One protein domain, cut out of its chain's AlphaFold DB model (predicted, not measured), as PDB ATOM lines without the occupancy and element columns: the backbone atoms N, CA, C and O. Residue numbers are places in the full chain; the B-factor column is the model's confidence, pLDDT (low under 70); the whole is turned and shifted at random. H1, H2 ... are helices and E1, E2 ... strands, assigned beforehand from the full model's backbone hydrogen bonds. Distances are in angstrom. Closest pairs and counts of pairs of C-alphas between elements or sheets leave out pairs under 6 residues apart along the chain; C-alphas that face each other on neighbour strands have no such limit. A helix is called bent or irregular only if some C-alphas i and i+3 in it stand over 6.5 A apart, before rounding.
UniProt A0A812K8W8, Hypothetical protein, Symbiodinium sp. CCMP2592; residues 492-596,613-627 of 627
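What this domain is: This is residues 492 to 596 and 613 to 627 of the 627 residues of the protein "Hypothetical protein" of Symbiodinium sp. CCMP2592 (UniProt A0A812K8W8). A five-stranded sheet, strongly twisted and curled like part of a barrel, wraps partly round one long helix, H2. Short H1 is beside the strands, short H3 follows the end of E4, and residues 516 to 521 stick out. The printed part has 120 residues with three named helices and five named strands, in the order E1 E2 H1 H2 E3 E4 H3 E5; the sheet runs E2 E1 E5 E4 E3, all antiparallel, and the class is mixed. It is compact, with a radius of gyration of the C-alphas of 14.6 A and spans of 40 by 33 by 24 A.

Where its parts are: From first to last C-alpha, E1, residues 492 to 499, begins at (232.664, 290.389, 261.316) and measures 22.4 A; E2, 506 to 513, 21.1 A; H1, 528 to 531, 5.2 A; H2, 534 to 552, 27.9 A; E3, 562 to 568, 16.5 A; E4, 577 to 590, 32.7 A; H3, 592 to 596, 7.1 A; E5, 614 to 626, 33.9 A, ending at (230.012, 292.032, 248.421). H2 is irregular: C-alphas 535 and 538 are 7.5 A apart.

How they stand to each other: E1 and E2 form a hairpin, with N 495 and O 511 3.0 A apart. Within hydrogen-bond range are N 496 and O 617 across the antiparallel neighbours E1 and E5, 2.8 A apart, N 583 and O 620 across the antiparallel neighbours E5 and E4, 2.8 A apart, and N 562 and O 582 across the hairpin E3 and E4, 2.9 A apart. E4 bends by 73 degrees at residue 580. H2 is on the sheet; the closest C-alphas to E3 are Tyr 536 and Thr 565, 6.4 A. H1 is at the sheet's level, height 3.1 A. H3 is only just not on the sheet, with 4 pairs of C-alphas within 10 A. O i to N i+4 pairs within range number 13 of 15 in H2 and 0 of 1 in H3, which has 1 of 2 for i+3; H1 is too short for such a pair.

The domain as a whole: The C-alphas farthest apart, Gly 554 and Ser 573, are 42.6 A apart. Residues 597 to 612 are not printed, with 13.9 A between C-alphas 596 and 613. The link E2 to H1 is long. The model's pLDDT is under 70 at residues 492 to 527, 570 to 574, 592 to 596 and 613.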
ATOM      1  N   VAL A 492     231.735 289.373 260.806       64.56
ATOM      2  CA  VAL A 492     232.664 290.389 261.316       64.56
ATOM      3  C   VAL A 492     232.279 290.641 262.766       64.56
ATOM      4  O   VAL A 492     231.182 291.144 263.008       64.56
ATOM      5  N   ASP A 493     233.137 290.224 263.696       64.19
ATOM      6  CA  ASP A 493     233.034 290.549 265.121       64.19
ATOM      7  C   ASP A 493     233.908 291.771 265.411       64.19
ATOM      8  O   ASP A 493     235.121 291.692 265.215       64.19
ATOM      9  N   CYS A 494     233.305 292.868 265.871       65.50
ATOM     10  CA  CYS A 494     234.030 294.058 266.319       65.50
ATOM     11  C   CYS A 494     233.926 294.178 267.839       65.50
ATOM     12  O   CYS A 494     232.813 294.215 268.355       65.50
ATOM     13  N   LEU A 495     235.049 294.291 268.542       65.25
ATOM     14  CA  LEU A 495     235.079 294.637 269.965       65.25
ATOM     15  C   LEU A 495     235.406 296.122 270.113       65.25
ATOM     16  O   LEU A 495     236.452 296.545 269.629       65.25
ATOM     17  N   LEU A 496     234.517 296.902 270.725       68.44
ATOM     18  CA  LEU A 496     234.676 298.343 270.922       68.44
ATOM     19  C   LEU A 496     234.956 298.640 272.389       68.44
ATOM     20  O   LEU A 496     234.134 298.284 273.226       68.44
ATOM     21  N   THR A 497     236.037 299.353 272.681       67.06
ATOM     22  CA  THR A 497     236.292 299.889 274.024       67.06
ATOM     23  C   THR A 497     235.797 301.330 274.107       67.06
ATOM     24  O   THR A 497     236.232 302.173 273.315       67.06
ATOM     25  N   VAL A 498     234.887 301.617 275.039       67.69
ATOM     26  CA  VAL A 498     234.302 302.951 275.243       67.69
ATOM     27  C   VAL A 498     234.832 303.539 276.545       67.69
ATOM     28  O   VAL A 498     234.593 302.970 277.606       67.69
ATOM     29  N   ASN A 499     235.539 304.668 276.448       63.91
ATOM     30  CA  ASN A 499     236.006 305.416 277.617       63.91
ATOM     31  C   ASN A 499     234.924 306.389 278.087       63.91
ATOM     32  O   ASN A 499     234.338 307.083 277.251       63.91
ATOM     33  N   THR A 500     234.687 306.461 279.393       60.44
ATOM     34  CA  THR A 500     233.644 307.312 279.988       60.44
ATOM     35  C   THR A 500     234.165 308.637 280.547       60.44
ATOM     36  O   THR A 500     233.364 309.498 280.892       60.44
ATOM     37  N   ASP A 501     235.485 308.820 280.588       57.28
ATOM     38  CA  ASP A 501     236.151 309.809 281.445       57.28
ATOM     39  C   ASP A 501     235.984 311.275 280.988       57.28
ATOM     40  O   ASP A 501     236.270 312.193 281.754       57.28
ATOM     41  N   GLU A 502     235.551 311.531 279.747       54.16
ATOM     42  CA  GLU A 502     235.563 312.881 279.155       54.16
ATOM     43  C   GLU A 502     234.211 313.355 278.599       54.16
ATOM     44  O   GLU A 502     234.209 314.045 277.593       54.16
ATOM     45  N   ASP A 503     233.056 313.004 279.186       42.56
ATOM     46  CA  ASP A 503     231.702 313.470 278.760       42.56
ATOM     47  C   ASP A 503     231.341 313.257 277.257       42.56
ATOM     48  O   ASP A 503     230.218 313.517 276.822       42.56
ATOM     49  N   ASP A 504     232.264 312.687 276.489       51.81
ATOM     50  CA  ASP A 504     232.255 312.390 275.073       51.81
ATOM     51  C   ASP A 504     232.770 310.955 274.950       51.81
ATOM     52  O   ASP A 504     233.934 310.638 275.193       51.81
ATOM     53  N   PHE A 505     231.862 310.048 274.607       55.03
ATOM     54  CA  PHE A 505     232.144 308.630 274.426       55.03
ATOM     55  C   PHE A 505     233.236 308.449 273.363       55.03
ATOM     56  O   PHE A 505     232.972 308.527 272.159       55.03
ATOM     57  N   ALA A 506     234.468 308.189 273.794       53.72
ATOM     58  CA  ALA A 506     235.578 307.930 272.891       53.72
ATOM     59  C   ALA A 506     235.675 306.423 272.631       53.72
ATOM     60  O   ALA A 506     236.008 305.639 273.521       53.72
ATOM     61  N   ILE A 507     235.391 306.013 271.392       58.81
ATOM     62  CA  ILE A 507     235.685 304.658 270.913       58.81
ATOM     63  C   ILE A 507     237.209 304.572 270.744       58.81
ATOM     64  O   ILE A 507     237.742 305.080 269.756       58.81
ATOM     65  N   LYS A 508     237.919 303.983 271.714       53.09
ATOM     66  CA  LYS A 508     239.394 303.996 271.747       53.09
ATOM     67  C   LYS A 508     240.024 302.977 270.807       53.09
ATOM     68  O   LYS A 508     241.007 303.286 270.145       53.09
ATOM     69  N   THR A 509     239.478 301.770 270.730       54.19
ATOM     70  CA  THR A 509     240.046 300.671 269.938       54.19
ATOM     71  C   THR A 509     238.938 299.806 269.366       54.19
ATOM     72  O   THR A 509     237.880 299.643 269.980       54.19
ATOM     73  N   VAL A 510     239.172 299.276 268.159       56.78
ATOM     74  CA  VAL A 510     238.265 298.310 267.537       56.78
ATOM     75  C   VAL A 510     239.037 297.091 267.064       56.78
ATOM     76  O   VAL A 510     239.862 297.205 266.162       56.78
ATOM     77  N   GLN A 511     238.762 295.929 267.652       58.19
ATOM     78  CA  GLN A 511     239.411 294.676 267.266       58.19
ATOM     79  C   GLN A 511     238.480 293.843 266.383       58.19
ATOM     80  O   GLN A 511     237.344 293.569 266.772       58.19
ATOM     81  N   LEU A 512     238.964 293.437 265.204       56.56
ATOM     82  CA  LEU A 512     238.235 292.547 264.297       56.56
ATOM     83  C   LEU A 512     238.700 291.100 264.466       56.56
ATOM     84  O   LEU A 512     239.899 290.822 264.447       56.56
ATOM     85  N   SER A 513     237.750 290.173 264.581       55.84
ATOM     86  CA  SER A 513     238.026 288.730 264.572       55.84
ATOM     87  C   SER A 513     237.466 288.076 263.307       55.84
ATOM     88  O   SER A 513     236.269 288.169 263.032       55.84
ATOM     89  N   PHE A 514     238.332 287.401 262.546       59.44
ATOM     90  CA  PHE A 514     237.981 286.642 261.340       59.44
ATOM     91  C   PHE A 514     237.951 285.145 261.654       59.44
ATOM     92  O   PHE A 514     238.766 284.671 262.442       59.44
ATOM     93  N   ARG A 515     237.032 284.399 261.025       53.12
ATOM     94  CA  ARG A 515     236.789 282.973 261.318       53.12
ATOM     95  C   ARG A 515     238.026 282.084 261.126       53.12
ATOM     96  O   ARG A 515     238.206 281.165 261.912       53.12
ATOM     97  N   ASP A 516     238.863 282.407 260.136       54.50
ATOM     98  CA  ASP A 516     240.004 281.587 259.701       54.50
ATOM     99  C   ASP A 516     241.299 282.407 259.501       54.50
ATOM    100  O   ASP A 516     242.192 281.991 258.765       54.50
ATOM    101  N   ALA A 517     241.418 283.600 260.101       53.06
ATOM    102  CA  ALA A 517     242.696 284.316 260.060       53.06
ATOM    103  C   ALA A 517     243.657 283.675 261.066       53.06
ATOM    104  O   ALA A 517     243.436 283.778 262.275       53.06
ATOM    105  N   ASP A 518     244.711 283.024 260.565       52.47
ATOM    106  CA  ASP A 518     245.854 282.606 261.378       52.47
ATOM    107  C   ASP A 518     246.305 283.774 262.277       52.47
ATOM    108  O   ASP A 518     246.266 284.938 261.873       52.47
ATOM    109  N   GLU A 519     246.766 283.505 263.502       52.19
ATOM    110  CA  GLU A 519     247.243 284.566 264.413       52.19
ATOM    111  C   GLU A 519     248.311 285.470 263.767       52.19
ATOM    112  O   GLU A 519     248.436 286.638 264.131       52.19
ATOM    113  N   SER A 520     249.020 284.969 262.751       45.84
ATOM    114  CA  SER A 520     250.000 285.704 261.947       45.84
ATOM    115  C   SER A 520     249.424 286.732 260.962       45.84
ATOM    116  O   SER A 520     250.181 287.579 260.494       45.84
ATOM    117  N   THR A 521     248.130 286.690 260.618       46.84
ATOM    118  CA  THR A 521     247.456 287.698 259.765       46.84
ATOM    119  C   THR A 521     246.787 288.816 260.560       46.84
ATOM    120  O   THR A 521     246.257 289.750 259.958       46.84
ATOM    121  N   ARG A 522     246.871 288.797 261.898       51.38
ATOM    122  CA  ARG A 522     246.507 289.932 262.767       51.38
ATOM    123  C   ARG A 522     247.556 291.051 262.692       51.38
ATOM    124  O   ARG A 522     248.087 291.484 263.709       51.38
ATOM    125  N   ALA A 523     247.873 291.517 261.484       47.47
ATOM    126  CA  ALA A 523     248.448 292.849 261.330       47.47
ATOM    127  C   ALA A 523     247.508 293.853 262.019       47.47
ATOM    128  O   ALA A 523     246.297 293.617 262.023       47.47
ATOM    129  N   GLU A 524     248.054 294.920 262.616       48.97
ATOM    130  CA  GLU A 524     247.265 295.986 263.248       48.97
ATOM    131  C   GLU A 524     246.078 296.342 262.355       48.97
ATOM    132  O   GLU A 524     246.224 296.836 261.235       48.97
ATOM    133  N   VAL A 525     244.892 295.977 262.828       52.62
ATOM    134  CA  VAL A 525     243.675 296.164 262.062       52.62
ATOM    135  C   VAL A 525     243.333 297.651 262.153       52.62
ATOM    136  O   VAL A 525     243.235 298.166 263.267       52.62
ATOM    137  N   PRO A 526     243.152 298.357 261.022       57.78
ATOM    138  CA  PRO A 526     242.789 299.767 261.048       57.78
ATOM    139  C   PRO A 526     241.469 299.962 261.801       57.78
ATOM    140  O   PRO A 526     240.591 299.093 261.748       57.78
ATOM    141  N   TYR A 527     241.307 301.099 262.483       68.06
ATOM    142  CA  TYR A 527     240.111 301.393 263.274       68.06
ATOM    143  C   TYR A 527     238.834 301.155 262.455       68.06
ATOM    144  O   TYR A 527     238.724 301.602 261.316       68.06
ATOM    145  N   PHE A 528     237.819 300.500 263.028       74.75
ATOM    146  CA  PHE A 528     236.585 300.154 262.301       74.75
ATOM    147  C   PHE A 528     235.916 301.351 261.615       74.75
ATOM    148  O   PHE A 528     235.397 301.222 260.506       74.75
ATOM    149  N   LEU A 529     235.964 302.539 262.224       77.69
ATOM    150  CA  LEU A 529     235.422 303.750 261.607       77.69
ATOM    151  C   LEU A 529     236.158 304.153 260.320       77.69
ATOM    152  O   LEU A 529     235.558 304.792 259.457       77.69
ATOM    153  N   GLU A 530     237.414 303.752 260.135       79.06
ATOM    154  CA  GLU A 530     238.138 303.943 258.875       79.06
ATOM    155  C   GLU A 530     237.534 303.106 257.749       79.06
ATOM    156  O   GLU A 530     237.479 303.562 256.605       79.06
ATOM    157  N   TRP A 531     236.988 301.938 258.087       80.94
ATOM    158  CA  TRP A 531     236.332 301.046 257.140       80.94
ATOM    159  C   TRP A 531     234.906 301.486 256.868       80.94
ATOM    160  O   TRP A 531     234.425 301.355 255.746       80.94
ATOM    161  N   VAL A 532     234.218 302.049 257.863       85.62
ATOM    162  CA  VAL A 532     232.893 302.629 257.651       85.62
ATOM    163  C   VAL A 532     233.005 303.768 256.643       85.62
ATOM    164  O   VAL A 532     233.703 304.768 256.854       85.62
ATOM    165  N   LYS A 533     232.268 303.636 255.534       89.00
ATOM    166  CA  LYS A 533     232.211 304.679 254.512       89.00
ATOM    167  C   LYS A 533     231.792 306.005 255.173       89.00
ATOM    168  O   LYS A 533     230.797 306.002 255.900       89.00
ATOM    169  N   PRO A 534     232.470 307.141 254.898       89.38
ATOM    170  CA  PRO A 534     232.290 308.392 255.640       89.38
ATOM    171  C   PRO A 534     230.840 308.842 255.837       89.38
ATOM    172  O   PRO A 534     230.492 309.335 256.898       89.38
ATOM    173  N   THR A 535     229.971 308.600 254.851       91.75
ATOM    174  CA  THR A 535     228.540 308.943 254.906       91.75
ATOM    175  C   THR A 535     227.736 308.194 255.975       91.75
ATOM    176  O   THR A 535     226.605 308.583 256.234       91.75
ATOM    177  N   TYR A 536     228.268 307.108 256.545       88.56
ATOM    178  CA  TYR A 536     227.596 306.280 257.553       88.56
ATOM    179  C   TYR A 536     228.214 306.402 258.950       88.56
ATOM    180  O   TYR A 536     227.652 305.846 259.888       88.56
ATOM    181  N   ARG A 537     229.350 307.100 259.106       88.25
ATOM    182  CA  ARG A 537     230.099 307.148 260.374       88.25
ATOM    183  C   ARG A 537     229.252 307.708 261.515       88.25
ATOM    184  O   ARG A 537     229.110 307.028 262.523       88.25
ATOM    185  N   ASP A 538     228.592 308.843 261.298       85.00
ATOM    186  CA  ASP A 538     227.738 309.477 262.311       85.00
ATOM    187  C   ASP A 538     226.569 308.569 262.721       85.00
ATOM    188  O   ASP A 538     226.258 308.426 263.899       85.00
ATOM    189  N   SER A 539     225.932 307.893 261.757       88.81
ATOM    190  CA  SER A 539     224.830 306.965 262.045       88.81
ATOM    191  C   SER A 539     225.294 305.752 262.844       88.81
ATOM    192  O   SER A 539     224.593 305.317 263.751       88.81
ATOM    193  N   VAL A 540     226.468 305.210 262.515       87.06
ATOM    194  CA  VAL A 540     227.079 304.084 263.229       87.06
ATOM    195  C   VAL A 540     227.465 304.490 264.651       87.06
ATOM    196  O   VAL A 540     227.139 303.768 265.588       87.06
ATOM    197  N   GLN A 541     228.098 305.653 264.819       85.06
ATOM    198  CA  GLN A 541     228.520 306.170 266.119       85.06
ATOM    199  C   GLN A 541     227.322 306.440 267.036       85.06
ATOM    200  O   GLN A 541     227.274 305.911 268.143       85.06
ATOM    201  N   ASN A 542     226.311 307.169 266.550       85.38
ATOM    202  CA  ASN A 542     225.093 307.449 267.316       85.38
ATOM    203  C   ASN A 542     224.352 306.161 267.698       85.38
ATOM    204  O   ASN A 542     223.811 306.049 268.796       85.38
ATOM    205  N   TRP A 543     224.339 305.172 266.800       91.19
ATOM    206  CA  TRP A 543     223.710 303.881 267.056       91.19
ATOM    207  C   TRP A 543     224.454 303.077 268.134       91.19
ATOM    208  O   TRP A 543     223.803 302.541 269.029       91.19
ATOM    209  N   ILE A 544     225.793 303.040 268.112       86.00
ATOM    210  CA  ILE A 544     226.607 302.426 269.182       86.00
ATOM    211  C   ILE A 544     226.330 303.130 270.515       86.00
ATOM    212  O   ILE A 544     226.037 302.473 271.513       86.00
ATOM    213  N   GLN A 545     226.358 304.464 270.519       82.81
ATOM    214  CA  GLN A 545     226.141 305.268 271.719       82.81
ATOM    215  C   GLN A 545     224.754 305.033 272.327       82.81
ATOM    216  O   GLN A 545     224.625 304.887 273.539       82.81
ATOM    217  N   ALA A 546     223.713 304.914 271.500       85.00
ATOM    218  CA  ALA A 546     222.374 304.581 271.974       85.00
ATOM    219  C   ALA A 546     222.323 303.213 272.683       85.00
ATOM    220  O   ALA A 546     221.620 303.077 273.685       85.00
ATOM    221  N   HIS A 547     223.083 302.216 272.208       87.56
ATOM    222  CA  HIS A 547     223.148 300.897 272.847       87.56
ATOM    223  C   HIS A 547     223.891 300.932 274.180       87.56
ATOM    224  O   HIS A 547     223.407 300.369 275.161       87.56
ATOM    225  N   VAL A 548     225.017 301.642 274.232       83.94
ATOM    226  CA  VAL A 548     225.791 301.847 275.463       83.94
ATOM    227  C   VAL A 548     224.953 302.583 276.511       83.94
ATOM    228  O   VAL A 548     224.834 302.125 277.644       83.94
ATOM    229  N   ASN A 549     224.285 303.671 276.122       83.00
ATOM    230  CA  ASN A 549     223.439 304.453 277.023       83.00
ATOM    231  C   ASN A 549     222.265 303.641 277.573       83.00
ATOM    232  O   ASN A 549     221.924 303.758 278.751       83.00
ATOM    233  N   ALA A 550     221.633 302.824 276.730       85.94
ATOM    234  CA  ALA A 550     220.557 301.943 277.161       85.94
ATOM    235  C   ALA A 550     221.063 300.903 278.172       85.94
ATOM    236  O   ALA A 550     220.426 300.726 279.209       85.94
ATOM    237  N   HIS A 551     222.235 300.305 277.918       86.50
ATOM    238  CA  HIS A 551     222.880 299.365 278.835       86.50
ATOM    239  C   HIS A 551     223.155 300.006 280.204       86.50
ATOM    240  O   HIS A 551     222.659 299.508 281.212       86.50
ATOM    241  N   PHE A 552     223.820 301.169 280.239       80.00
ATOM    242  CA  PHE A 552     224.067 301.920 281.481       80.00
ATOM    243  C   PHE A 552     222.784 302.315 282.216       80.00
ATOM    244  O   PHE A 552     222.729 302.318 283.443       80.00
ATOM    245  N   SER A 553     221.728 302.642 281.472       83.38
ATOM    246  CA  SER A 553     220.440 303.015 282.061       83.38
ATOM    247  C   SER A 553     219.647 301.808 282.582       83.38
ATOM    248  O   SER A 553     218.560 301.991 283.132       83.38
ATOM    249  N   GLY A 554     220.127 300.575 282.365       88.75
ATOM    250  CA  GLY A 554     219.366 299.349 282.617       88.75
ATOM    251  C   GLY A 554     218.090 299.250 281.771       88.75
ATOM    252  O   GLY A 554     217.142 298.556 282.144       88.75
ATOM    253  N   LEU A 555     218.028 299.984 280.655       87.38
ATOM    254  CA  LEU A 555     216.879 300.028 279.760       87.38
ATOM    255  C   LEU A 555     217.125 299.121 278.551       87.38
ATOM    256  O   LEU A 555     218.229 299.088 278.010       87.38
ATOM    257  N   PRO A 556     216.100 298.406 278.060       82.25
ATOM    258  CA  PRO A 556     216.234 297.674 276.812       82.25
ATOM    259  C   PRO A 556     216.462 298.657 275.661       82.25
ATOM    260  O   PRO A 556     215.771 299.674 275.541       82.25
ATOM    261  N   THR A 557     217.395 298.328 274.774       81.88
ATOM    262  CA  THR A 557     217.623 299.083 273.543       81.88
ATOM    263  C   THR A 557     216.387 298.999 272.656       81.88
ATOM    264  O   THR A 557     215.978 297.913 272.244       81.88
ATOM    265  N   THR A 558     215.779 300.140 272.330       82.00
ATOM    266  CA  THR A 558     214.694 300.199 271.332       82.00
ATOM    267  C   THR A 558     215.212 300.240 269.900       82.00
ATOM    268  O   THR A 558     214.426 300.154 268.959       82.00
ATOM    269  N   GLU A 559     216.521 300.406 269.737       82.50
ATOM    270  CA  GLU A 559     217.171 300.512 268.443       82.50
ATOM    271  C   GLU A 559     217.173 299.169 267.715       82.50
ATOM    272  O   GLU A 559     217.465 298.109 268.270       82.50
ATOM    273  N   HIS A 560     216.826 299.221 266.435       87.81
ATOM    274  CA  HIS A 560     216.887 298.063 265.559       87.81
ATOM    275  C   HIS A 560     218.311 297.866 265.022       87.81
ATOM    276  O   HIS A 560     219.104 298.810 265.009       87.81
ATOM    277  N   PRO A 561     218.636 296.662 264.515       90.50
ATOM    278  CA  PRO A 561     219.891 296.439 263.810       90.50
ATOM    279  C   PRO A 561     220.107 297.472 262.702       90.50
ATOM    280  O   PRO A 561     219.196 297.732 261.905       90.50
ATOM    281  N   LEU A 562     221.310 298.042 262.628       90.62
ATOM    282  CA  LEU A 562     221.631 299.074 261.650       90.62
ATOM    283  C   LEU A 562     221.763 298.435 260.261       90.62
ATOM    284  O   LEU A 562     222.640 297.605 260.011       90.62
ATOM    285  N   ARG A 563     220.855 298.786 259.346       90.44
ATOM    286  CA  ARG A 563     220.764 298.175 258.012       90.44
ATOM    287  C   ARG A 563     221.489 298.997 256.959       90.44
ATOM    288  O   ARG A 563     221.351 300.215 256.911       90.44
ATOM    289  N   GLY A 564     222.153 298.312 256.030       86.50
ATOM    290  CA  GLY A 564     222.678 298.939 254.815       86.50
ATOM    291  C   GLY A 564     223.941 299.771 255.037       86.50
ATOM    292  O   GLY A 564     224.333 300.519 254.139       86.50
ATOM    293  N   THR A 565     224.586 299.628 256.197       89.00
ATOM    294  CA  THR A 565     225.916 300.180 256.458       89.00
ATOM    295  C   THR A 565     226.898 299.601 255.453       89.00
ATOM    296  O   THR A 565     226.907 298.388 255.223       89.00
ATOM    297  N   LYS A 566     227.703 300.471 254.837       89.75
ATOM    298  CA  LYS A 566     228.728 300.077 253.869       89.75
ATOM    299  C   LYS A 566     230.117 300.230 254.472       89.75
ATOM    300  O   LYS A 566     230.447 301.306 254.976       89.75
ATOM    301  N   LEU A 567     230.914 299.174 254.371       85.88
ATOM    302  CA  LEU A 567     232.312 299.133 254.772       85.88
ATOM    303  C   LEU A 567     233.202 299.023 253.529       85.88
ATOM    304  O   LEU A 567     232.851 298.338 252.565       85.88
ATOM    305  N   PHE A 568     234.352 299.685 253.550       84.00
ATOM    306  CA  PHE A 568     235.456 299.372 252.653       84.00
ATOM    307  C   PHE A 568     236.018 297.993 253.001       84.00
ATOM    308  O   PHE A 568     236.006 297.583 254.163       84.00
ATOM    309  N   SER A 569     236.472 297.264 251.984       75.69
ATOM    310  CA  SER A 569     237.165 295.995 252.189       75.69
ATOM    311  C   SER A 569     238.451 296.202 253.012       75.69
ATOM    312  O   SER A 569     239.192 297.139 252.707       75.69
ATOM    313  N   PRO A 570     238.762 295.323 253.990       65.31
ATOM    314  CA  PRO A 570     240.085 295.262 254.629       65.31
ATOM    315  C   PRO A 570     241.233 295.138 253.637       65.31
ATOM    316  O   PRO A 570     242.367 295.520 253.909       65.31
ATOM    317  N   PHE A 571     240.949 294.447 252.535       67.31
ATOM    318  CA  PHE A 571     241.959 293.955 251.626       67.31
ATOM    319  C   PHE A 571     242.337 295.052 250.638       67.31
ATOM    320  O   PHE A 571     241.506 295.859 250.223       67.31
ATOM    321  N   THR A 572     243.607 295.052 250.235       54.78
ATOM    322  CA  THR A 572     244.250 296.105 249.426       54.78
ATOM    323  C   THR A 572     243.572 296.420 248.080       54.78
ATOM    324  O   THR A 572     243.896 297.428 247.448       54.78
ATOM    325  N   SER A 573     242.590 295.626 247.642       58.94
ATOM    326  CA  SER A 573     241.706 295.968 246.531       58.94
ATOM    327  C   SER A 573     240.645 296.999 246.963       58.94
ATOM    328  O   SER A 573     239.540 296.647 247.380       58.94
ATOM    329  N   ALA A 574     240.969 298.285 246.812       58.53
ATOM    330  CA  ALA A 574     240.141 299.433 247.213       58.53
ATOM    331  C   ALA A 574     238.733 299.523 246.571       58.53
ATOM    332  O   ALA A 574     237.940 300.383 246.953       58.53
ATOM    333  N   ASP A 575     238.408 298.653 245.611       72.12
ATOM    334  CA  ASP A 575     237.160 298.720 244.844       72.12
ATOM    335  C   ASP A 575     236.013 297.893 245.443       72.12
ATOM    336  O   ASP A 575     234.874 298.038 245.005       72.12
ATOM    337  N   THR A 576     236.281 297.017 246.414       75.00
ATOM    338  CA  THR A 576     235.253 296.113 246.947       75.00
ATOM    339  C   THR A 576     234.590 296.698 248.190       75.00
ATOM    340  O   THR A 576     235.265 297.078 249.148       75.00
ATOM    341  N   MET A 577     233.254 296.760 248.187       82.50
ATOM    342  CA  MET A 577     232.474 297.229 249.336       82.50
ATOM    343  C   MET A 577     231.707 296.079 249.980       82.50
ATOM    344  O   MET A 577     231.062 295.280 249.307       82.50
ATOM    345  N   LEU A 578     231.695 296.048 251.306       82.44
ATOM    346  CA  LEU A 578     230.843 295.162 252.086       82.44
ATOM    347  C   LEU A 578     229.609 295.930 252.544       82.44
ATOM    348  O   LEU A 578     229.702 297.073 252.981       82.44
ATOM    349  N   SER A 579     228.434 295.319 252.462       88.00
ATOM    350  CA  SER A 579     227.215 295.872 253.056       88.00
ATOM    351  C   SER A 579     226.447 294.797 253.794       88.00
ATOM    352  O   SER A 579     226.484 293.644 253.386       88.00
ATOM    353  N   GLY A 580     225.744 295.150 254.861       87.19
ATOM    354  CA  GLY A 580     225.105 294.151 255.706       87.19
ATOM    355  C   GLY A 580     224.249 294.770 256.794       87.19
ATOM    356  O   GLY A 580     223.925 295.961 256.764       87.19
ATOM    357  N   LEU A 581     223.855 293.921 257.731       88.94
ATOM    358  CA  LEU A 581     223.046 294.264 258.886       88.94
ATOM    359  C   LEU A 581     223.926 294.165 260.133       88.94
ATOM    360  O   LEU A 581     224.486 293.108 260.400       88.94
ATOM    361  N   MET A 582     224.076 295.268 260.857       89.44
ATOM    362  CA  MET A 582     224.928 295.355 262.039       89.44
ATOM    363  C   MET A 582     224.081 295.240 263.306       89.44
ATOM    364  O   MET A 582     223.067 295.923 263.444       89.44
ATOM    365  N   GLU A 583     224.487 294.361 264.214       91.94
ATOM    366  CA  GLU A 583     223.810 294.052 265.473       91.94
ATOM    367  C   GLU A 583     224.783 294.203 266.637       91.94
ATOM    368  O   GLU A 583     225.952 293.846 266.510       91.94
ATOM    369  N   VAL A 584     224.303 294.717 267.770       89.25
ATOM    370  CA  VAL A 584     225.029 294.602 269.037       89.25
ATOM    371  C   VAL A 584     224.728 293.218 269.591       89.25
ATOM    372  O   VAL A 584     223.566 292.869 269.794       89.25
ATOM    373  N   CYS A 585     225.761 292.404 269.772       88.00
ATOM    374  CA  CYS A 585     225.627 291.069 270.345       88.00
ATOM    375  C   CYS A 585     225.693 291.094 271.862       88.00
ATOM    376  O   CYS A 585     224.953 290.364 272.513       88.00
ATOM    377  N   GLU A 586     226.606 291.893 272.398       86.62
ATOM    378  CA  GLU A 586     226.974 291.862 273.805       86.62
ATOM    379  C   GLU A 586     227.526 293.228 274.197       86.62
ATOM    380  O   GLU A 586     228.202 293.884 273.401       86.62
ATOM    381  N   VAL A 587     227.185 293.666 275.402       86.31
ATOM    382  CA  VAL A 587     227.772 294.828 276.063       86.31
ATOM    383  C   VAL A 587     228.213 294.313 277.423       86.31
ATOM    384  O   VAL A 587     227.384 293.782 278.156       86.31
ATOM    385  N   GLU A 588     229.504 294.392 277.711       86.12
ATOM    386  CA  GLU A 588     230.106 293.872 278.936       86.12
ATOM    387  C   GLU A 588     230.888 294.990 279.629       86.12
ATOM    388  O   GLU A 588     231.632 295.735 278.987       86.12
ATOM    389  N   GLU A 589     230.698 295.118 280.941       83.75
ATOM    390  CA  GLU A 589     231.566 295.923 281.800       83.75
ATOM    391  C   GLU A 589     232.832 295.118 282.056       83.75
ATOM    392  O   GLU A 589     232.768 294.005 282.577       83.75
ATOM    393  N   VAL A 590     233.973 295.661 281.652       81.62
ATOM    394  CA  VAL A 590     235.259 294.993 281.795       81.62
ATOM    395  C   VAL A 590     236.060 295.724 282.852       81.62
ATOM    396  O   VAL A 590     236.387 296.900 282.698       81.62
ATOM    397  N   ASP A 591     236.382 295.006 283.925       79.56
ATOM    398  CA  ASP A 591     237.284 295.501 284.956       79.56
ATOM    399  C   ASP A 591     238.671 295.720 284.332       79.56
ATOM    400  O   ASP A 591     239.256 294.800 283.740       79.56
ATOM    401  N   ASP A 592     239.200 296.940 284.466       63.97
ATOM    402  CA  ASP A 592     240.451 297.400 283.840       63.97
ATOM    403  C   ASP A 592     241.658 296.485 284.110       63.97
ATOM    404  O   ASP A 592     242.567 296.403 283.284       63.97
ATOM    405  N   GLU A 593     241.640 295.709 285.201       67.12
ATOM    406  CA  GLU A 593     242.692 294.733 285.526       67.12
ATOM    407  C   GLU A 593     242.868 293.644 284.449       67.12
ATOM    408  O   GLU A 593     243.918 293.009 284.367       67.12
ATOM    409  N   SER A 594     241.865 293.428 283.593       59.12
ATOM    410  CA  SER A 594     241.922 292.450 282.498       59.12
ATOM    411  C   SER A 594     242.392 293.033 281.157       59.12
ATOM    412  O   SER A 594     242.768 292.275 280.257       59.12
ATOM    413  N   VAL A 595     242.427 294.363 281.016       54.62
ATOM    414  CA  VAL A 595     242.836 295.053 279.777       54.62
ATOM    415  C   VAL A 595     244.362 295.237 279.708       54.62
ATOM    416  O   VAL A 595     244.922 295.379 278.619       54.62
ATOM    417  N   GLU A 596     245.070 295.119 280.839       51.19
ATOM    418  CA  GLU A 596     246.530 295.303 280.939       51.19
ATOM    419  C   GLU A 596     247.371 294.291 280.131       51.19
ATOM    420  O   GLU A 596     248.562 294.512 279.916       51.19
ATOM    421  N   PRO A 613     234.568 302.251 285.050       65.94
ATOM    422  CA  PRO A 613     234.289 301.006 284.355       65.94
ATOM    423  C   PRO A 613     234.484 301.182 282.846       65.94
ATOM    424  O   PRO A 613     233.755 301.934 282.193       65.94
ATOM    425  N   THR A 614     235.422 300.433 282.274       75.31
ATOM    426  CA  THR A 614     235.591 300.346 280.826       75.31
ATOM    427  C   THR A 614     234.508 299.443 280.233       75.31
ATOM    428  O   THR A 614     234.331 298.296 280.636       75.31
ATOM    429  N   MET A 615     233.783 299.936 279.230       76.56
ATOM    430  CA  MET A 615     232.766 299.143 278.531       76.56
ATOM    431  C   MET A 615     233.329 298.510 277.265       76.56
ATOM    432  O   MET A 615     233.935 299.196 276.433       76.56
ATOM    433  N   GLN A 616     233.049 297.222 277.074       80.44
ATOM    434  CA  GLN A 616     233.267 296.514 275.821       80.44
ATOM    435  C   GLN A 616     231.942 296.244 275.104       80.44
ATOM    436  O   GLN A 616     231.039 295.609 275.637       80.44
ATOM    437  N   VAL A 617     231.824 296.708 273.859       80.81
ATOM    438  CA  VAL A 617     230.658 296.441 273.005       80.81
ATOM    439  C   VAL A 617     231.062 295.515 271.870       80.81
ATOM    440  O   VAL A 617     231.891 295.869 271.031       80.81
ATOM    441  N   ARG A 618     230.436 294.342 271.800       82.88
ATOM    442  CA  ARG A 618     230.607 293.390 270.705       82.88
ATOM    443  C   ARG A 618     229.575 293.644 269.614       82.88
ATOM    444  O   ARG A 618     228.379 293.423 269.809       82.88
ATOM    445  N   LEU A 619     230.037 294.048 268.437       84.62
ATOM    446  CA  LEU A 619     229.221 294.168 267.233       84.62
ATOM    447  C   LEU A 619     229.372 292.944 266.342       84.62
ATOM    448  O   LEU A 619     230.470 292.421 266.174       84.62
ATOM    449  N   GLN A 620     228.284 292.562 265.687       84.19
ATOM    450  CA  GLN A 620     228.277 291.569 264.629       84.19
ATOM    451  C   GLN A 620     227.660 292.142 263.359       84.19
ATOM    452  O   GLN A 620     226.519 292.602 263.363       84.19
ATOM    453  N   MET A 621     228.365 292.015 262.237       84.19
ATOM    454  CA  MET A 621     227.772 292.247 260.920       84.19
ATOM    455  C   MET A 621     227.307 290.924 260.299       84.19
ATOM    456  O   MET A 621     228.103 290.012 260.075       84.19
ATOM    457  N   LYS A 622     226.001 290.817 260.041       82.00
ATOM    458  CA  LYS A 622     225.321 289.680 259.406       82.00
ATOM    459  C   LYS A 622     224.895 290.027 257.981       82.00
ATOM    460  O   LYS A 622     224.766 291.198 257.623       82.00
ATOM    461  N   ASN A 623     224.586 288.995 257.193       82.38
ATOM    462  CA  ASN A 623     224.050 289.120 255.830       82.38
ATOM    463  C   ASN A 623     224.935 290.001 254.937       82.38
ATOM    464  O   ASN A 623     224.469 290.985 254.366       82.38
ATOM    465  N   LEU A 624     226.226 289.675 254.883       77.94
ATOM    466  CA  LEU A 624     227.205 290.432 254.115       77.94
ATOM    467  C   LEU A 624     226.968 290.245 252.611       77.94
ATOM    468  O   LEU A 624     226.908 289.129 252.101       77.94
ATOM    469  N   PHE A 625     226.861 291.360 251.901       80.50
ATOM    470  CA  PHE A 625     226.835 291.444 250.449       80.50
ATOM    471  C   PHE A 625     228.102 292.151 249.987       80.50
ATOM    472  O   PHE A 625     228.387 293.267 250.429       80.50
ATOM    473  N   VAL A 626     228.832 291.491 249.094       78.62
ATOM    474  CA  VAL A 626     230.012 292.032 248.421       78.62
ATOM    475  C   VAL A 626     229.538 292.775 247.170       78.62
ATOM    476  O   VAL A 626     228.877 292.166 246.326       78.62
ATOM    477  N   HIS A 627     229.836 294.071 247.082       73.19
ATOM    478  CA  HIS A 627     229.581 294.928 245.916       73.19
ATOM    479  C   HIS A 627     230.854 295.160 245.121       73.19
ATOM    480  O   HIS A 627     231.909 295.393 245.764       73.19
TER     481      HIS A 627